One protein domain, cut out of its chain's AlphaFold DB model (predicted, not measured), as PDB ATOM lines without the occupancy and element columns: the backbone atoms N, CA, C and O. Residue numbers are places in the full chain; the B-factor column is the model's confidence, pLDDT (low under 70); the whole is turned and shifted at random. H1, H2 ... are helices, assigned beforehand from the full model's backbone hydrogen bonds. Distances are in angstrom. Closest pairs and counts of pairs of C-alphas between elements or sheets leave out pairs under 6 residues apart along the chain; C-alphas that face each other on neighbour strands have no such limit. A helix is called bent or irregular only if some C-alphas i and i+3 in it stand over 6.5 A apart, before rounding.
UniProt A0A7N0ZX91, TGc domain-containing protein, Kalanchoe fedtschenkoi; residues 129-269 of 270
ATOM      1  N   GLU A 129      19.804 -17.577 -77.223       83.19
ATOM      2  CA  GLU A 129      20.659 -18.446 -76.386       83.19
ATOM      3  C   GLU A 129      21.427 -17.637 -75.322       83.19
ATOM      4  O   GLU A 129      21.547 -18.058 -74.174       83.19
ATOM      5  N   GLU A 130      21.923 -16.442 -75.665       80.69
ATOM      6  CA  GLU A 130      22.634 -15.581 -74.710       80.69
ATOM      7  C   GLU A 130      21.675 -14.980 -73.665       80.69
ATOM      8  O   GLU A 130      22.056 -14.849 -72.499       80.69
ATOM      9  N   LYS A 131      20.428 -14.670 -74.053       87.38
ATOM     10  CA  LYS A 131      19.371 -14.214 -73.135       87.38
ATOM     11  C   LYS A 131      19.013 -15.298 -72.115       87.38
ATOM     12  O   LYS A 131      18.945 -14.998 -70.926       87.38
ATOM     13  N   GLU A 132      18.859 -16.551 -72.549       88.56
ATOM     14  CA  GLU A 132      18.585 -17.680 -71.646       88.56
ATOM     15  C   GLU A 132      19.738 -17.908 -70.651       88.56
ATOM     16  O   GLU A 132      19.515 -18.117 -69.456       88.56
ATOM     17  N   ILE A 133      20.990 -17.818 -71.115       91.81
ATOM     18  CA  ILE A 133      22.166 -17.930 -70.241       91.81
ATOM     19  C   ILE A 133      22.197 -16.788 -69.222       91.81
ATOM     20  O   ILE A 133      22.429 -17.042 -68.038       91.81
ATOM     21  N   ALA A 134      21.946 -15.549 -69.652       86.00
ATOM     22  CA  ALA A 134      21.902 -14.394 -68.760       86.00
ATOM     23  C   ALA A 134      20.799 -14.537 -67.700       86.00
ATOM     24  O   ALA A 134      21.046 -14.288 -66.519       86.00
ATOM     25  N   GLU A 135      19.614 -15.010 -68.093       89.38
ATOM     26  CA  GLU A 135      18.504 -15.268 -67.175       89.38
ATOM     27  C   GLU A 135      18.851 -16.368 -66.160       89.38
ATOM     28  O   GLU A 135      18.629 -16.206 -64.957       89.38
ATOM     29  N   ASN A 136      19.452 -17.469 -66.610       92.62
ATOM     30  CA  ASN A 136      19.869 -18.554 -65.723       92.62
ATOM     31  C   ASN A 136      20.966 -18.111 -64.745       92.62
ATOM     32  O   ASN A 136      20.900 -18.445 -63.560       92.62
ATOM     33  N   LEU A 137      21.942 -17.318 -65.197       92.81
ATOM     34  CA  LEU A 137      22.963 -16.738 -64.319       92.81
ATOM     35  C   LEU A 137      22.352 -15.772 -63.304       92.81
ATOM     36  O   LEU A 137      22.712 -15.825 -62.128       92.81
ATOM     37  N   HIS A 138      21.395 -14.941 -63.719       89.56
ATOM     38  CA  HIS A 138      20.669 -14.053 -62.816       89.56
ATOM     39  C   HIS A 138      19.907 -14.842 -61.736       89.56
ATOM     40  O   HIS A 138      20.032 -14.530 -60.550       89.56
ATOM     41  N   LYS A 139      19.194 -15.914 -62.119       92.69
ATOM     42  CA  LYS A 139      18.491 -16.815 -61.184       92.69
ATOM     43  C   LYS A 139      19.448 -17.461 -60.185       92.69
ATOM     44  O   LYS A 139      19.182 -17.443 -58.984       92.69
ATOM     45  N   VAL A 140      20.567 -18.012 -60.659       95.62
ATOM     46  CA  VAL A 140      21.583 -18.624 -59.786       95.62
ATOM     47  C   VAL A 140      22.173 -17.586 -58.835       95.62
ATOM     48  O   VAL A 140      22.251 -17.844 -57.637       95.62
ATOM     49  N   ASN A 141      22.520 -16.397 -59.331       89.56
ATOM     50  CA  ASN A 141      23.044 -15.315 -58.502       89.56
ATOM     51  C   ASN A 141      22.051 -14.905 -57.404       89.56
ATOM     52  O   ASN A 141      22.433 -14.785 -56.241       89.56
ATOM     53  N   LEU A 142      20.766 -14.762 -57.744       89.00
ATOM     54  CA  LEU A 142      19.719 -14.448 -56.771       89.00
ATOM     55  C   LEU A 142      19.596 -15.539 -55.696       89.00
ATOM     56  O   LEU A 142      19.505 -15.226 -54.508       89.00
ATOM     57  N   LEU A 143      19.648 -16.815 -56.088       91.62
ATOM     58  CA  LEU A 143      19.646 -17.936 -55.144       91.62
ATOM     59  C   LEU A 143      20.885 -17.922 -54.239       91.62
ATOM     60  O   LEU A 143      20.758 -18.168 -53.039       91.62
ATOM     61  N   CYS A 144      22.062 -17.599 -54.777       90.19
ATOM     62  CA  CYS A 144      23.289 -17.450 -53.995       90.19
ATOM     63  C   CYS A 144      23.182 -16.307 -52.975       90.19
ATOM     64  O   CYS A 144      23.537 -16.505 -51.813       90.19
ATOM     65  N   LEU A 145      22.641 -15.149 -53.369       87.69
ATOM     66  CA  LEU A 145      22.415 -14.011 -52.467       87.69
ATOM     67  C   LEU A 145      21.411 -14.352 -51.360       87.69
ATOM     68  O   LEU A 145      21.663 -14.072 -50.186       87.69
ATOM     69  N   LEU A 146      20.305 -15.019 -51.703       90.06
ATOM     70  CA  LEU A 146      19.309 -15.457 -50.724       90.06
ATOM     71  C   LEU A 146      19.903 -16.474 -49.741       90.06
ATOM     72  O   LEU A 146      19.722 -16.349 -48.529       90.06
ATOM     73  N   ALA A 147      20.631 -17.469 -50.253       91.19
ATOM     74  CA  ALA A 147      21.304 -18.463 -49.429       91.19
ATOM     75  C   ALA A 147      22.337 -17.810 -48.501       91.19
ATOM     76  O   ALA A 147      22.377 -18.145 -47.317       91.19
ATOM     77  N   ARG A 148      23.115 -16.837 -48.996       90.75
ATOM     78  CA  ARG A 148      24.057 -16.065 -48.175       90.75
ATOM     79  C   ARG A 148      23.333 -15.321 -47.060       90.75
ATOM     80  O   ARG A 148      23.715 -15.484 -45.905       90.75
ATOM     81  N   GLY A 149      22.250 -14.609 -47.378       91.25
ATOM     82  CA  GLY A 149      21.411 -13.940 -46.383       91.25
ATOM     83  C   GLY A 149      20.929 -14.895 -45.290       91.25
ATOM     84  O   GLY A 149      21.048 -14.575 -44.115       91.25
ATOM     85  N   ARG A 150      20.484 -16.108 -45.651       91.06
ATOM     86  CA  ARG A 150      20.060 -17.143 -44.684       91.06
ATOM     87  C   ARG A 150      21.205 -17.687 -43.831       91.06
ATOM     88  O   ARG A 150      20.991 -17.984 -42.660       91.06
ATOM     89  N   VAL A 151      22.392 -17.873 -44.408       92.12
ATOM     90  CA  VAL A 151      23.579 -18.331 -43.666       92.12
ATOM     91  C   VAL A 151      23.996 -17.286 -42.633       92.12
ATOM     92  O   VAL A 151      24.276 -17.651 -41.494       92.12
ATOM     93  N   VAL A 152      23.996 -16.009 -43.015       92.81
ATOM     94  CA  VAL A 152      24.329 -14.898 -42.115       92.81
ATOM     95  C   VAL A 152      23.264 -14.736 -41.033       92.81
ATOM     96  O   VAL A 152      23.599 -14.711 -39.855       92.81
ATOM     97  N   ASP A 153      21.987 -14.717 -41.417       92.69
ATOM     98  CA  ASP A 153      20.859 -14.560 -40.494       92.69
ATOM     99  C   ASP A 153      20.844 -15.641 -39.403       92.69
ATOM    100  O   ASP A 153      20.622 -15.322 -38.239       92.69
ATOM    101  N   ARG A 154      21.171 -16.894 -39.754       93.12
ATOM    102  CA  ARG A 154      21.324 -17.997 -38.789       93.12
ATOM    103  C   ARG A 154      22.518 -17.827 -37.856       93.12
ATOM    104  O   ARG A 154      22.449 -18.264 -36.716       93.12
ATOM    105  N   ALA A 155      23.620 -17.243 -38.326       94.00
ATOM    106  CA  ALA A 155      24.781 -16.997 -37.474       94.00
ATOM    107  C   ALA A 155      24.473 -15.948 -36.391       94.00
ATOM    108  O   ALA A 155      25.036 -16.010 -35.303       94.00
ATOM    109  N   CYS A 156      23.540 -15.028 -36.653       94.00
ATOM    110  CA  CYS A 156      23.065 -14.065 -35.660       94.00
ATOM    111  C   CYS A 156      22.216 -14.703 -34.541       94.00
ATOM    112  O   CYS A 156      22.028 -14.075 -33.499       94.00
ATOM    113  N   ASP A 157      21.709 -15.925 -34.744       94.44
ATOM    114  CA  ASP A 157      20.946 -16.697 -33.750       94.44
ATOM    115  C   ASP A 157      21.836 -17.573 -32.849       94.44
ATOM    116  O   ASP A 157      21.328 -18.339 -32.031       94.44
ATOM    117  N   ASP A 158      23.163 -17.487 -32.984       95.31
ATOM    118  CA  ASP A 158      24.097 -18.213 -32.123       95.31
ATOM    119  C   ASP A 158      24.048 -17.666 -30.685       95.31
ATOM    120  O   ASP A 158      24.393 -16.510 -30.417       95.31
ATOM    121  N   SER A 159      23.636 -18.516 -29.741       95.56
ATOM    122  CA  SER A 159      23.466 -18.148 -28.335       95.56
ATOM    123  C   SER A 159      24.775 -17.761 -27.649       95.56
ATOM    124  O   SER A 159      24.752 -16.930 -26.741       95.56
ATOM    125  N   LEU A 160      25.917 -18.305 -28.081       95.44
ATOM    126  CA  LEU A 160      27.220 -17.932 -27.532       95.44
ATOM    127  C   LEU A 160      27.599 -16.516 -27.960       95.44
ATOM    128  O   LEU A 160      28.045 -15.727 -27.128       95.44
ATOM    129  N   ILE A 161      27.365 -16.174 -29.229       95.69
ATOM    130  CA  ILE A 161      27.611 -14.826 -29.760       95.69
ATOM    131  C   ILE A 161      26.695 -13.814 -29.067       95.69
ATOM    132  O   ILE A 161      27.162 -12.769 -28.614       95.69
ATOM    133  N   GLN A 162      25.407 -14.135 -28.925       95.75
ATOM    134  CA  GLN A 162      24.440 -13.276 -28.236       95.75
ATOM    135  C   GLN A 162      24.800 -13.058 -26.758       95.75
ATOM    136  O   GLN A 162      24.806 -11.919 -26.287       95.75
ATOM    137  N   ALA A 163      25.153 -14.121 -26.031       95.56
ATOM    138  CA  ALA A 163      25.558 -14.024 -24.629       95.56
ATOM    139  C   ALA A 163      26.851 -13.210 -24.457       95.56
ATOM    140  O   ALA A 163      26.941 -12.366 -23.563       95.56
ATOM    141  N   ALA A 164      27.834 -13.424 -25.334       95.31
ATOM    142  CA  ALA A 164      29.074 -12.662 -25.332       95.31
ATOM    143  C   ALA A 164      28.814 -11.170 -25.607       95.31
ATOM    144  O   ALA A 164      29.302 -10.323 -24.859       95.31
ATOM    145  N   LEU A 165      27.966 -10.830 -26.583       94.69
ATOM    146  CA  LEU A 165      27.557  -9.445 -26.839       94.69
ATOM    147  C   LEU A 165      26.888  -8.801 -25.618       94.69
ATOM    148  O   LEU A 165      27.287  -7.708 -25.219       94.69
ATOM    149  N   LEU A 166      25.935  -9.477 -24.970       93.25
ATOM    150  CA  LEU A 166      25.287  -8.949 -23.759       93.25
ATOM    151  C   LEU A 166      26.271  -8.728 -22.609       93.25
ATOM    152  O   LEU A 166      26.092  -7.785 -21.836       93.25
ATOM    153  N   SER A 167      27.310  -9.560 -22.509       93.88
ATOM    154  CA  SER A 167      28.353  -9.406 -21.490       93.88
ATOM    155  C   SER A 167      29.224  -8.158 -21.697       93.88
ATOM    156  O   SER A 167      29.736  -7.604 -20.724       93.88
ATOM    157  N   LEU A 168      29.359  -7.694 -22.946       92.88
ATOM    158  CA  LEU A 168      30.108  -6.487 -23.311       92.88
ATOM    159  C   LEU A 168      29.277  -5.208 -23.145       92.88
ATOM    160  O   LEU A 168      29.827  -4.129 -22.909       92.88
ATOM    161  N   VAL A 169      27.955  -5.318 -23.284       91.56
ATOM    162  CA  VAL A 169      27.030  -4.184 -23.218       91.56
ATOM    163  C   VAL A 169      26.950  -3.644 -21.780       91.56
ATOM    164  O   VAL A 169      26.705  -4.407 -20.843       91.56
ATOM    165  N   PRO A 170      27.103  -2.321 -21.573       90.62
ATOM    166  CA  PRO A 170      26.883  -1.690 -20.280       90.62
ATOM    167  C   PRO A 170      25.494  -2.008 -19.718       90.62
ATOM    168  O   PRO A 170      24.498  -1.871 -20.419       90.62
ATOM    169  N   ARG A 171      25.417  -2.337 -18.422       87.12
ATOM    170  CA  ARG A 171      24.158  -2.725 -17.753       87.12
ATOM    171  C   ARG A 171      23.029  -1.701 -17.913       87.12
ATOM    172  O   ARG A 171      21.881  -2.090 -18.045       87.12
ATOM    173  N   ALA A 172      23.361  -0.409 -17.980       83.56
ATOM    174  CA  ALA A 172      22.391   0.667 -18.205       83.56
ATOM    175  C   ALA A 172      21.645   0.561 -19.553       83.56
ATOM    176  O   ALA A 172      20.608   1.181 -19.735       83.56
ATOM    177  N   LEU A 173      22.177  -0.199 -20.516       85.50
ATOM    178  CA  LEU A 173      21.550  -0.422 -21.819       85.50
ATOM    179  C   LEU A 173      20.708  -1.705 -21.859       85.50
ATOM    180  O   LEU A 173      19.974  -1.915 -22.823       85.50
ATOM    181  N   HIS A 174      20.789  -2.559 -20.833       84.94
ATOM    182  CA  HIS A 174      19.972  -3.777 -20.744       84.94
ATOM    183  C   HIS A 174      18.501  -3.457 -20.466       84.94
ATOM    184  O   HIS A 174      17.630  -4.183 -20.924       84.94
ATOM    185  N   GLU A 175      18.216  -2.324 -19.823       82.50
ATOM    186  CA  GLU A 175      16.856  -1.860 -19.492       82.50
ATOM    187  C   GLU A 175      15.947  -1.716 -20.730       82.50
ATOM    188  O   GLU A 175      14.724  -1.731 -20.625       82.50
ATOM    189  N   ILE A 176      16.527  -1.636 -21.932       82.94
ATOM    190  CA  ILE A 176      15.783  -1.531 -23.192       82.94
ATOM    191  C   ILE A 176      14.995  -2.808 -23.504       82.94
ATOM    192  O   ILE A 176      13.942  -2.709 -24.132       82.94
ATOM    193  N   SER A 177      15.446  -3.984 -23.050       79.19
ATOM    194  CA  SER A 177      14.705  -5.238 -23.263       79.19
ATOM    195  C   SER A 177      13.419  -5.327 -22.438       79.19
ATOM    196  O   SER A 177      12.553  -6.142 -22.739       79.19
ATOM    197  N   GLU A 178      13.296  -4.515 -21.384       80.12
ATOM    198  CA  GLU A 178      12.128  -4.494 -20.493       80.12
ATOM    199  C   GLU A 178      11.050  -3.500 -20.961       80.12
ATOM    200  O   GLU A 178       9.936  -3.481 -20.433       80.12
ATOM    201  N   LEU A 179      11.353  -2.672 -21.967       79.12
ATOM    202  CA  LEU A 179      10.419  -1.686 -22.499       79.12
ATOM    203  C   LEU A 179       9.348  -2.361 -23.364       79.12
ATOM    204  O   LEU A 179       9.649  -2.986 -24.377       79.12
ATOM    205  N   SER A 180       8.076  -2.145 -23.022       74.25
ATOM    206  CA  SER A 180       6.933  -2.622 -23.817       74.25
ATOM    207  C   SER A 180       6.852  -1.982 -25.207       74.25
ATOM    208  O   SER A 180       6.371  -2.605 -26.151       74.25
ATOM    209  N   HIS A 181       7.340  -0.746 -25.343       77.25
ATOM    210  CA  HIS A 181       7.410  -0.012 -26.602       77.25
ATOM    211  C   HIS A 181       8.806   0.577 -26.791       77.25
ATOM    212  O   HIS A 181       9.126   1.673 -26.325       77.25
ATOM    213  N   VAL A 182       9.647  -0.159 -27.504       79.94
ATOM    214  CA  VAL A 182      10.969   0.315 -27.916       79.94
ATOM    215  C   VAL A 182      10.770   1.414 -28.953       79.94
ATOM    216  O   VAL A 182      10.091   1.195 -29.945       79.94
ATOM    217  N   THR A 183      11.330   2.604 -28.721       80.44
ATOM    218  CA  THR A 183      11.247   3.766 -29.626       80.44
ATOM    219  C   THR A 183      12.626   4.061 -30.219       80.44
ATOM    220  O   THR A 183      13.645   3.704 -29.638       80.44
ATOM    221  N   LYS A 184      12.714   4.725 -31.381       79.38
ATOM    222  CA  LYS A 184      14.015   5.049 -32.010       79.38
ATOM    223  C   LYS A 184      14.973   5.755 -31.039       79.38
ATOM    224  O   LYS A 184      16.171   5.496 -31.050       79.38
ATOM    225  N   ILE A 185      14.422   6.601 -30.167       81.81
ATOM    226  CA  ILE A 185      15.154   7.334 -29.129       81.81
ATOM    227  C   ILE A 185      15.765   6.379 -28.093       81.81
ATOM    228  O   ILE A 185      16.903   6.593 -27.685       81.81
ATOM    229  N   SER A 186      15.065   5.308 -27.702       84.00
ATOM    230  CA  SER A 186      15.582   4.350 -26.717       84.00
ATOM    231  C   SER A 186      16.683   3.455 -27.288       84.00
ATOM    232  O   SER A 186      17.533   3.000 -26.534       84.00
ATOM    233  N   LEU A 187      16.729   3.243 -28.610       87.25
ATOM    234  CA  LEU A 187      17.813   2.496 -29.267       87.25
ATOM    235  C   LEU A 187      19.067   3.331 -29.539       87.25
ATOM    236  O   LEU A 187      20.147   2.764 -29.704       87.25
ATOM    237  N   ALA A 188      18.958   4.661 -29.583       88.75
ATOM    238  CA  ALA A 188      20.082   5.533 -29.918       88.75
ATOM    239  C   ALA A 188      21.325   5.313 -29.023       88.75
ATOM    240  O   ALA A 188      22.425   5.230 -29.573       88.75
ATOM    241  N   PRO A 189      21.201   5.132 -27.690       90.19
ATOM    242  CA  PRO A 189      22.348   4.831 -26.832       90.19
ATOM    243  C   PRO A 189      23.029   3.495 -27.160       90.19
ATOM    244  O   PRO A 189      24.256   3.415 -27.132       90.19
ATOM    245  N   VAL A 190      22.256   2.461 -27.518       90.81
ATOM    246  CA  VAL A 190      22.787   1.142 -27.917       90.81
ATOM    247  C   VAL A 190      23.538   1.244 -29.227       90.81
ATOM    248  O   VAL A 190      24.660   0.757 -29.335       90.81
ATOM    249  N   VAL A 191      22.945   1.921 -30.208       90.56
ATOM    250  CA  VAL A 191      23.563   2.139 -31.518       90.56
ATOM    251  C   VAL A 191      24.861   2.931 -31.370       90.56
ATOM    252  O   VAL A 191      25.883   2.552 -31.940       90.56
ATOM    253  N   LEU A 192      24.859   3.994 -30.562       92.12
ATOM    254  CA  LEU A 192      26.050   4.804 -30.317       92.12
ATOM    255  C   LEU A 192      27.157   4.005 -29.615       92.12
ATOM    256  O   LEU A 192      28.326   4.111 -29.992       92.12
ATOM    257  N   TRP A 193      26.801   3.194 -28.615       94.38
ATOM    258  CA  TRP A 193      27.750   2.295 -27.962       94.38
ATOM    259  C   TRP A 193      28.335   1.287 -28.956       94.38
ATOM    260  O   TRP A 193      29.554   1.140 -29.022       94.38
ATOM    261  N   PHE A 194      27.486   0.659 -29.772       94.12
ATOM    262  CA  PHE A 194      27.899  -0.331 -30.763       94.12
ATOM    263  C   PHE A 194      28.891   0.265 -31.768       94.12
ATOM    264  O   PHE A 194      29.956  -0.304 -31.992       94.12
ATOM    265  N   HIS A 195      28.595   1.456 -32.297       91.50
ATOM    266  CA  HIS A 195      29.489   2.178 -33.208       91.50
ATOM    267  C   HIS A 195      30.842   2.539 -32.591       91.50
ATOM    268  O   HIS A 195      31.832   2.644 -33.308       91.50
ATOM    269  N   LYS A 196      30.891   2.767 -31.277       93.25
ATOM    270  CA  LYS A 196      32.146   3.045 -30.572       93.25
ATOM    271  C   LYS A 196      32.941   1.767 -30.288       93.25
ATOM    272  O   LYS A 196      34.163   1.832 -30.206       93.25
ATOM    273  N   HIS A 197      32.256   0.645 -30.079       93.56
ATOM    274  CA  HIS A 197      32.878  -0.624 -29.706       93.56
ATOM    275  C   HIS A 197      33.386  -1.415 -30.916       93.56
ATOM    276  O   HIS A 197      34.426  -2.057 -30.822       93.56
ATOM    277  N   PHE A 198      32.680  -1.341 -32.047       94.75
ATOM    278  CA  PHE A 198      33.014  -2.086 -33.255       94.75
ATOM    279  C   PHE A 198      33.503  -1.178 -34.377       94.75
ATOM    280  O   PHE A 198      32.849  -0.194 -34.724       94.75
ATOM    281  N   SER A 199      34.618  -1.556 -35.002       94.00
ATOM    282  CA  SER A 199      35.164  -0.853 -36.165       94.00
ATOM    283  C   SER A 199      35.037  -1.679 -37.444       94.00
ATOM    284  O   SER A 199      35.182  -2.902 -37.451       94.00
ATOM    285  N   ILE A 200      34.779  -0.992 -38.558       92.94
ATOM    286  CA  ILE A 200      34.703  -1.623 -39.876       92.94
ATOM    287  C   ILE A 200      36.101  -1.713 -40.481       92.94
ATOM    288  O   ILE A 200      36.821  -0.720 -40.593       92.94
ATOM    289  N   ARG A 201      36.453  -2.909 -40.942       89.69
ATOM    290  CA  ARG A 201      37.681  -3.218 -41.665       89.69
ATOM    291  C   ARG A 201      37.363  -3.600 -43.107       89.69
ATOM    292  O   ARG A 201      36.351  -4.236 -43.391       89.69
ATOM    293  N   ALA A 202      38.274  -3.259 -44.019       85.62
ATOM    294  CA  ALA A 202      38.176  -3.678 -45.412       85.62
ATOM    295  C   ALA A 202      38.074  -5.216 -45.533       85.62
ATOM    296  O   ALA A 202      38.758  -5.930 -44.784       85.62
ATOM    297  N   PRO A 203      37.258  -5.734 -46.473       81.44
ATOM    298  CA  PRO A 203      37.159  -7.163 -46.728       81.44
ATOM    299  C   PRO A 203      38.537  -7.742 -47.042       81.44
ATOM    300  O   PRO A 203      39.258  -7.233 -47.901       81.44
ATOM    301  N   LYS A 204      38.907  -8.812 -46.340       79.94
ATOM    302  CA  LYS A 204      40.097  -9.604 -46.653       79.94
ATOM    303  C   LYS A 204      39.637 -10.983 -47.113       79.94
ATOM    304  O   LYS A 204      38.692 -11.508 -46.525       79.94
ATOM    305  N   PRO A 205      40.289 -11.587 -48.118       70.31
ATOM    306  CA  PRO A 205      40.042 -12.978 -48.454       70.31
ATOM    307  C   PRO A 205      40.522 -13.829 -47.275       70.31
ATOM    308  O   PRO A 205      41.716 -14.032 -47.075       70.31
ATOM    309  N   VAL A 206      39.584 -14.242 -46.431       65.94
ATOM    310  CA  VAL A 206      39.839 -15.077 -45.263       65.94
ATOM    311  C   VAL A 206      39.172 -16.422 -45.518       65.94
ATOM    312  O   VAL A 206      37.967 -16.489 -45.738       65.94
ATOM    313  N   GLU A 207      39.952 -17.502 -45.469       73.94
ATOM    314  CA  GLU A 207      39.483 -18.888 -45.634       73.94
ATOM    315  C   GLU A 207      38.768 -19.414 -44.375       73.94
ATOM    316  O   GLU A 207      39.084 -20.480 -43.850       73.94
ATOM    317  N   ARG A 208      37.825 -18.651 -43.819       81.69
ATOM    318  CA  ARG A 208      37.035 -19.083 -42.658       81.69
ATOM    319  C   ARG A 208      35.563 -19.132 -43.023       81.69
ATOM    320  O   ARG A 208      35.086 -18.368 -43.859       81.69
ATOM    321  N   SER A 209      34.834 -20.034 -42.373       90.25
ATOM    322  CA  SER A 209      33.376 -20.008 -42.431       90.25
ATOM    323  C   SER A 209      32.861 -18.698 -41.828       90.25
ATOM    324  O   SER A 209      33.494 -18.119 -40.943       90.25
ATOM    325  N   PHE A 210      31.699 -18.231 -42.291       91.19
ATOM    326  CA  PHE A 210      31.124 -16.978 -41.800       91.19
ATOM    327  C   PHE A 210      30.941 -16.953 -40.266       91.19
ATOM    328  O   PHE A 210      31.391 -15.982 -39.667       91.19
ATOM    329  N   PRO A 211      30.417 -18.004 -39.595       92.25
ATOM    330  CA  PRO A 211      30.301 -18.007 -38.131       92.25
ATOM    331  C   PRO A 211      31.648 -17.880 -37.406       92.25
ATOM    332  O   PRO A 211      31.762 -17.142 -36.434       92.25
ATOM    333  N   ALA A 212      32.697 -18.546 -37.903       92.38
ATOM    334  CA  ALA A 212      34.036 -18.432 -37.321       92.38
ATOM    335  C   ALA A 212      34.632 -17.030 -37.529       92.38
ATOM    336  O   ALA A 212      35.329 -16.510 -36.659       92.38
ATOM    337  N   SER A 213      34.351 -16.409 -38.677       92.94
ATOM    338  CA  SER A 213      34.743 -15.023 -38.941       92.94
ATOM    339  C   SER A 213      33.986 -14.041 -38.043       92.94
ATOM    340  O   SER A 213      34.594 -13.124 -37.499       92.94
ATOM    341  N   LEU A 214      32.694 -14.286 -37.806       93.75
ATOM    342  CA  LEU A 214      31.843 -13.490 -36.925       93.75
ATOM    343  C   LEU A 214      32.319 -13.540 -35.466       93.75
ATOM    344  O   LEU A 214      32.447 -12.496 -34.833       93.75
ATOM    345  N   ALA A 215      32.653 -14.730 -34.957       94.44
ATOM    346  CA  ALA A 215      33.244 -14.889 -33.627       94.44
ATOM    347  C   ALA A 215      34.597 -14.162 -33.515       94.44
ATOM    348  O   ALA A 215      34.826 -13.410 -32.574       94.44
ATOM    349  N   SER A 216      35.460 -14.289 -34.528       93.62
ATOM    350  CA  SER A 216      36.732 -13.555 -34.559       93.62
ATOM    351  C   SER A 216      36.544 -12.035 -34.611       93.62
ATOM    352  O   SER A 216      37.380 -11.316 -34.069       93.62
ATOM    353  N   ALA A 217      35.504 -11.542 -35.289       94.25
ATOM    354  CA  ALA A 217      35.183 -10.119 -35.339       94.25
ATOM    355  C   ALA A 217      34.666  -9.610 -33.988       94.25
ATOM    356  O   ALA A 217      35.002  -8.494 -33.593       94.25
ATOM    357  N   LEU A 218      33.905 -10.441 -33.268       95.38
ATOM    358  CA  LEU A 218      33.468 -10.152 -31.906       95.38
ATOM    359  C   LEU A 218      34.664 -10.016 -30.957       95.38
ATOM    360  O   LEU A 218      34.771  -9.006 -30.268       95.38
ATOM    361  N   ASP A 219      35.584 -10.983 -30.979       93.75
ATOM    362  CA  ASP A 219      36.769 -10.982 -30.111       93.75
ATOM    363  C   ASP A 219      37.706  -9.798 -30.394       93.75
ATOM    364  O   ASP A 219      38.301  -9.228 -29.480       93.75
ATOM    365  N   ALA A 220      37.857  -9.429 -31.669       93.31
ATOM    366  CA  ALA A 220      38.742  -8.344 -32.084       93.31
ATOM    367  C   ALA A 220      38.112  -6.946 -31.952       93.31
ATOM    368  O   ALA A 220      38.841  -5.957 -31.994       93.31
ATOM    369  N   GLY A 221      36.781  -6.842 -31.864       93.94
ATOM    370  CA  GLY A 221      36.065  -5.569 -32.005       93.94
ATOM    371  C   GLY A 221      36.161  -4.967 -33.417       93.94
ATOM    372  O   GLY A 221      35.842  -3.797 -33.627       93.94
ATOM    373  N   GLU A 222      36.603  -5.746 -34.407       93.88
ATOM    374  CA  GLU A 222      36.807  -5.294 -35.783       93.88
ATOM    375  C   GLU A 222      36.399  -6.366 -36.791       93.88
ATOM    376  O   GLU A 222      36.854  -7.511 -36.723       93.88
ATOM    377  N   GLY A 223      35.614  -5.982 -37.796       92.19
ATOM    378  CA  GLY A 223      35.075  -6.919 -38.780       92.19
ATOM    379  C   GLY A 223      34.778  -6.273 -40.123       92.19
ATOM    380  O   GLY A 223      34.837  -5.056 -40.287       92.19
ATOM    381  N   THR A 224      34.467  -7.099 -41.112       91.44
ATOM    382  CA  THR A 224      33.929  -6.635 -42.395       91.44
ATOM    383  C   THR A 224      32.562  -5.965 -42.198       91.44
ATOM    384  O   THR A 224      31.895  -6.226 -41.195       91.44
ATOM    385  N   PRO A 225      32.090  -5.131 -43.143       90.50
ATOM    386  CA  PRO A 225      30.760  -4.527 -43.041       90.50
ATOM    387  C   PRO A 225      29.645  -5.560 -42.815       90.50
ATOM    388  O   PRO A 225      28.726  -5.316 -42.041       90.50
ATOM    389  N   GLU A 226      29.762  -6.734 -43.446       90.50
ATOM    390  CA  GLU A 226      28.817  -7.845 -43.300       90.50
ATOM    391  C   GLU A 226      28.839  -8.434 -41.880       90.50
ATOM    392  O   GLU A 226      27.789  -8.644 -41.278       90.50
ATOM    393  N   GLU A 227      30.032  -8.652 -41.317       93.00
ATOM    394  CA  GLU A 227      30.209  -9.161 -39.949       93.00
ATOM    395  C   GLU A 227      29.700  -8.163 -38.908       93.00
ATOM    396  O   GLU A 227      28.947  -8.539 -38.015       93.00
ATOM    397  N   ILE A 228      30.059  -6.882 -39.037       94.38
ATOM    398  CA  ILE A 228      29.628  -5.839 -38.097       94.38
ATOM    399  C   ILE A 228      28.110  -5.640 -38.161       94.38
ATOM    400  O   ILE A 228      27.458  -5.489 -37.126       94.38
ATOM    401  N   ALA A 229      27.514  -5.715 -39.350       92.75
ATOM    402  CA  ALA A 229      26.066  -5.693 -39.470       92.75
ATOM    403  C   ALA A 229      25.414  -6.920 -38.810       92.75
ATOM    404  O   ALA A 229      24.452  -6.767 -38.056       92.75
ATOM    405  N   ALA A 230      25.958  -8.120 -39.026       94.00
ATOM    406  CA  ALA A 230      25.474  -9.340 -38.387       94.00
ATOM    407  C   ALA A 230      25.579  -9.275 -36.851       94.00
ATOM    408  O   ALA A 230      24.613  -9.606 -36.166       94.00
ATOM    409  N   LEU A 231      26.685  -8.760 -36.299       95.44
ATOM    410  CA  LEU A 231      26.840  -8.546 -34.853       95.44
ATOM    411  C   LEU A 231      25.798  -7.575 -34.294       95.44
ATOM    412  O   LEU A 231      25.297  -7.791 -33.193       95.44
ATOM    413  N   SER A 232      25.429  -6.534 -35.043       94.31
ATOM    414  CA  SER A 232      24.382  -5.612 -34.591       94.31
ATOM    415  C   SER A 232      23.007  -6.284 -34.537       94.31
ATOM    416  O   SER A 232      22.291  -6.137 -33.550       94.31
ATOM    417  N   VAL A 233      22.662  -7.097 -35.544       94.56
ATOM    418  CA  VAL A 233      21.434  -7.908 -35.543       94.56
ATOM    419  C   VAL A 233      21.446  -8.897 -34.375       94.56
ATOM    420  O   VAL A 233      20.471  -8.963 -33.629       94.56
ATOM    421  N   ALA A 234      22.556  -9.611 -34.166       95.38
ATOM    422  CA  ALA A 234      22.715 -10.541 -33.048       95.38
ATOM    423  C   ALA A 234      22.528  -9.844 -31.690       95.38
ATOM    424  O   ALA A 234      21.816 -10.359 -30.831       95.38
ATOM    425  N   LEU A 235      23.089  -8.643 -31.512       94.56
ATOM    426  CA  LEU A 235      22.911  -7.844 -30.298       94.56
ATOM    427  C   LEU A 235      21.443  -7.485 -30.061       94.56
ATOM    428  O   LEU A 235      20.937  -7.649 -28.954       94.56
ATOM    429  N   PHE A 236      20.748  -6.995 -31.087       92.31
ATOM    430  CA  PHE A 236      19.344  -6.632 -30.929       92.31
ATOM    431  C   PHE A 236      18.468  -7.854 -30.625       92.31
ATOM    432  O   PHE A 236      17.568  -7.747 -29.796       92.31
ATOM    433  N   ARG A 237      18.758  -9.024 -31.211       92.81
ATOM    434  CA  ARG A 237      18.091 -10.283 -30.826       92.81
ATOM    435  C   ARG A 237      18.386 -10.675 -29.386       92.81
ATOM    436  O   ARG A 237      17.472 -11.083 -28.682       92.81
ATOM    437  N   ALA A 238      19.626 -10.492 -28.936       93.25
ATOM    438  CA  ALA A 238      20.010 -10.751 -27.554       93.25
ATOM    439  C   ALA A 238      19.272  -9.830 -26.560       93.25
ATOM    440  O   ALA A 238      18.971 -10.237 -25.444       93.25
ATOM    441  N   LEU A 239      18.914  -8.611 -26.983       90.56
ATOM    442  CA  LEU A 239      18.041  -7.682 -26.249       90.56
ATOM    443  C   LEU A 239      16.537  -7.988 -26.423       90.56
ATOM    444  O   LEU A 239      15.702  -7.146 -26.096       90.56
ATOM    445  N   ASN A 240      16.181  -9.172 -26.933       89.88
ATOM    446  CA  ASN A 240      14.814  -9.619 -27.223       89.88
ATOM    447  C   ASN A 240      14.049  -8.745 -28.232       89.88
ATOM    448  O   ASN A 240      12.820  -8.677 -28.198       89.88
ATOM    449  N   LEU A 241      14.751  -8.096 -29.163       88.12
ATOM    450  CA  LEU A 241      14.121  -7.323 -30.232       88.12
ATOM    451  C   LEU A 241      13.937  -8.172 -31.491       88.12
ATOM    452  O   LEU A 241      14.851  -8.866 -31.946       88.12
ATOM    453  N   THR A 242      12.765  -8.048 -32.112       87.56
ATOM    454  CA  THR A 242      12.472  -8.676 -33.403       87.56
ATOM    455  C   THR A 242      13.279  -7.993 -34.502       87.56
ATOM    456  O   THR A 242      12.935  -6.907 -34.963       87.56
ATOM    457  N   THR A 243      14.370  -8.627 -34.935       88.00
ATOM    458  CA  THR A 243      15.260  -8.075 -35.965       88.00
ATOM    459  C   THR A 243      15.560  -9.101 -37.050       88.00
ATOM    460  O   THR A 243      15.669 -10.306 -36.797       88.00
ATOM    461  N   ARG A 244      15.686  -8.632 -38.293       87.00
ATOM    462  CA  ARG A 244      15.994  -9.469 -39.457       87.00
ATOM    463  C   ARG A 244      17.286  -9.000 -40.094       87.00
ATOM    464  O   ARG A 244      17.478  -7.795 -40.266       87.00
ATOM    465  N   TYR A 245      18.145  -9.946 -40.463       87.25
ATOM    466  CA  TYR A 245      19.288  -9.616 -41.291       87.25
ATOM    467  C   TYR A 245      18.832  -9.313 -42.720       87.25
ATOM    468  O   TYR A 245      17.983  -9.992 -43.302       87.25
ATOM    469  N   ALA A 246      19.425  -8.273 -43.278       82.50
ATOM    470  CA  ALA A 246      19.045  -7.673 -44.531       82.50
ATOM    471  C   ALA A 246      20.273  -7.593 -45.432       82.50
ATOM    472  O   ALA A 246      21.056  -6.669 -45.257       82.50
ATOM    473  N   PRO A 247      20.503  -8.535 -46.356       72.31
ATOM    474  CA  PRO A 247      21.691  -8.484 -47.196       72.31
ATOM    475  C   PRO A 247      21.666  -7.244 -48.098       72.31
ATOM    476  O   PRO A 247      20.648  -6.937 -48.719       72.31
ATOM    477  N   TYR A 248      22.807  -6.560 -48.205       67.62
ATOM    478  CA  TYR A 248      23.008  -5.528 -49.217       67.62
ATOM    479  C   TYR A 248      23.007  -6.207 -50.586       67.62
ATOM    480  O   TYR A 248      23.922  -6.968 -50.902       67.62
ATOM    481  N   THR A 249      21.984  -5.970 -51.400       56.22
ATOM    482  CA  THR A 249      22.063  -6.287 -52.824       56.22
ATOM    483  C   THR A 249      22.785  -5.126 -53.503       56.22
ATOM    484  O   THR A 249      22.410  -3.971 -53.328       56.22
ATOM    485  N   GLU A 250      23.846  -5.406 -54.263       46.12
ATOM    486  CA  GLU A 250      24.746  -4.395 -54.857       46.12
ATOM    487  C   GLU A 250      24.102  -3.444 -55.893       46.12
ATOM    488  O   GLU A 250      24.797  -2.713 -56.591       46.12
ATOM    489  N   ILE A 251      22.773  -3.392 -56.000       45.19
ATOM    490  CA  ILE A 251      22.056  -2.610 -57.016       45.19
ATOM    491  C   ILE A 251      21.962  -1.109 -56.649       45.19
ATOM    492  O   ILE A 251      21.483  -0.313 -57.450       45.19
ATOM    493  N   SER A 252      22.458  -0.654 -55.491       34.28
ATOM    494  CA  SER A 252      22.393   0.774 -55.124       34.28
ATOM    495  C   SER A 252      23.719   1.336 -54.613       34.28
ATOM    496  O   SER A 252      23.885   1.645 -53.438       34.28
ATOM    497  N   ILE A 253      24.683   1.492 -55.523       42.72
ATOM    498  CA  ILE A 253      25.964   2.169 -55.275       42.72
ATOM    499  C   ILE A 253      25.709   3.675 -55.105       42.72
ATOM    500  O   ILE A 253      25.854   4.447 -56.046       42.72
ATOM    501  N   ASN A 254      25.309   4.102 -53.906       34.53
ATOM    502  CA  ASN A 254      25.632   5.442 -53.417       34.53
ATOM    503  C   ASN A 254      25.446   5.546 -51.894       34.53
ATOM    504  O   ASN A 254      24.392   5.935 -51.399       34.53
ATOM    505  N   SER A 255      26.504   5.185 -51.162       37.53
ATOM    506  CA  SER A 255      26.904   5.629 -49.810       37.53
ATOM    507  C   SER A 255      27.337   4.459 -48.903       37.53
ATOM    508  O   SER A 255      26.730   3.392 -48.935       37.53
ATOM    509  N   PRO A 256      28.385   4.634 -48.071       42.28
ATOM    510  CA  PRO A 256      28.930   3.565 -47.227       42.28
ATOM    511  C   PRO A 256      28.160   3.292 -45.917       42.28
ATOM    512  O   PRO A 256      28.581   2.433 -45.150       42.28
ATOM    513  N   TRP A 257      27.043   3.983 -45.644       52.53
ATOM    514  CA  TRP A 257      26.326   3.888 -44.356       52.53
ATOM    515  C   TRP A 257      24.779   3.756 -44.389       52.53
ATOM    516  O   TRP A 257      24.147   4.085 -43.383       52.53
ATOM    517  N   PRO A 258      24.108   3.242 -45.444       52.72
ATOM    518  CA  PRO A 258      22.659   3.018 -45.394       52.72
ATOM    519  C   PRO A 258      22.265   1.784 -44.562       52.72
ATOM    520  O   PRO A 258      21.103   1.641 -44.197       52.72
ATOM    521  N   PHE A 259      23.211   0.907 -44.211       49.56
ATOM    522  CA  PHE A 259      22.909  -0.393 -43.601       49.56
ATOM    523  C   PHE A 259      22.288  -0.298 -42.202       49.56
ATOM    524  O   PHE A 259      21.291  -0.954 -41.916       49.56
ATOM    525  N   PHE A 260      22.813   0.578 -41.342       47.03
ATOM    526  CA  PHE A 260      22.324   0.717 -39.966       47.03
ATOM    527  C   PHE A 260      20.989   1.458 -39.882       47.03
ATOM    528  O   PHE A 260      20.120   1.068 -39.106       47.03
ATOM    529  N   LEU A 261      20.778   2.475 -40.725       45.66
ATOM    530  CA  LEU A 261      19.476   3.134 -40.851       45.66
ATOM    531  C   LEU A 261      18.416   2.173 -41.407       45.66
ATOM    532  O   LEU A 261      17.261   2.256 -40.990       45.66
ATOM    533  N   TRP A 262      18.797   1.232 -42.279       50.81
ATOM    534  CA  TRP A 262      17.896   0.179 -42.755       50.81
ATOM    535  C   TRP A 262      17.582  -0.848 -41.666       50.81
ATOM    536  O   TRP A 262      16.407  -1.112 -41.419       50.81
ATOM    537  N   CYS A 263      18.594  -1.347 -40.945       44.03
ATOM    538  CA  CYS A 263      18.395  -2.251 -39.809       44.03
ATOM    539  C   CYS A 263      17.484  -1.623 -38.746       44.03
ATOM    540  O   CYS A 263      16.507  -2.248 -38.348       44.03
ATOM    541  N   VAL A 264      17.724  -0.367 -38.349       47.28
ATOM    542  CA  VAL A 264      16.866   0.340 -37.382       47.28
ATOM    543  C   VAL A 264      15.475   0.612 -37.955       47.28
ATOM    544  O   VAL A 264      14.497   0.492 -37.228       47.28
ATOM    545  N   SER A 265      15.334   0.926 -39.245       41.50
ATOM    546  CA  SER A 265      14.005   1.107 -39.853       41.50
ATOM    547  C   SER A 265      13.197  -0.193 -39.884       41.50
ATOM    548  O   SER A 265      11.986  -0.146 -39.693       41.50
ATOM    549  N   PHE A 266      13.848  -1.349 -40.041       44.47
ATOM    550  CA  PHE A 266      13.181  -2.654 -40.028       44.47
ATOM    551  C   PHE A 266      12.761  -3.116 -38.624       44.47
ATOM    552  O   PHE A 266      11.758  -3.814 -38.505       44.47
ATOM    553  N   ILE A 267      13.466  -2.686 -37.564       47.47
ATOM    554  CA  ILE A 267      13.071  -2.941 -36.161       47.47
ATOM    555  C   ILE A 267      11.690  -2.335 -35.845       47.47
ATOM    556  O   ILE A 267      10.978  -2.853 -34.995       47.47
ATOM    557  N   PHE A 268      11.290  -1.264 -36.541       40.25
ATOM    558  CA  PHE A 268      10.052  -0.516 -36.276       40.25
ATOM    559  C   PHE A 268       8.853  -0.882 -37.164       40.25
ATOM    560  O   PHE A 268       7.802  -0.261 -37.024       40.25
ATOM    561  N   ILE A 269       8.997  -1.824 -38.104       37.84
ATOM    562  CA  ILE A 269       7.950  -2.161 -39.095       37.84
ATOM    563  C   ILE A 269       7.264  -3.518 -38.792       37.84
ATOM    564  O   ILE A 269       6.382  -3.947 -39.532       37.84
TER     565      ILE A 269
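AT A GLANCE: This is residues 129 to 269 of the 270 residues of the protein "TGc domain-containing protein" of Kalanchoe fedtschenkoi (UniProt A0A7N0ZX91). One long helix, H1, sticks out with residues 129 to 141 from a compact body of shorter helices, and its last turns are set into that body. H6 is the core of the body, crossed nearly at right angles by H2 and H5, while H3 and H4 form a helical hairpin at the end away from the free part of H1. The printed part has 141 residues with seven named helices, H1 to H7 in order, and no named strand; its class is all helix. The whole is compact, with a radius of gyration of the C-alphas of 16.6 A, yet elongated, spanning 61 by 34 by 27 A.

HOW THE PARTS SIT: H1, residues 129 to 155, touches H5, residues 210 to 220, with residues 151 to 155 alone; the closest C-alphas, of Ala 155 and Pro 211, are 5.6 A apart, at a steep tilt of 48 degrees. H2, residues 159 to 168, touches the hub H6, residues 225 to 238, about perpendicular at 88 degrees, the C-alphas of Gln 162 and Ala 238 being closest at 5.1 A. H3, residues 171 to 178, and H4, residues 184 to 197, touch as a hairpin at a steep tilt of 39 degrees, closest at the C-alphas of Leu 173 and Val 190, 6.4 A. H4 is close to H6 but not clearly touching, with the C-alphas of Phe 194 and Ser 232 closest at 7.4 A. H5 touches H6 about perpendicular at 84 degrees, the C-alphas of Leu 214 and Glu 227 closest at 5.5 A. H7, residues 258 to 267, only just touches H6, with 3 pairs of C-alphas within 8 A, the closest being those of Ala 229 and Phe 259 at 7.4 A. H1 and H7 are apart. In H1, H2, H5, H6 and H7 every O i to N i+4 pair is within hydrogen-bond range; in H4 8 of 10 are, and in H3 0 of 4, beside 3 of 5 O i to N i+3 pairs.

IN THESE COORDINATES: H1 runs 39.2 A from C-alpha 129 at (20.659, -18.446, -76.386) to C-alpha 155 at (24.781, -16.997, -37.474). H2 is 14.3 A long, H3 12.5 A, H4 19.8 A, H5 15.1 A, H6 19.9 A and H7 14.6 A, ending at C-alpha 267 at (13.071, -2.941, -36.161). H4 is only just irregular: C-alphas 186 and 189 are 6.8 A apart.

THE WHOLE: The two C-alphas farthest apart, of Glu 129 and Ala 172, are 61.3 A apart. The printed part has no cut. The links H4 to H5 and H6 to H7 are long. Residue 206 and residues 248 to 269 have pLDDT under 70.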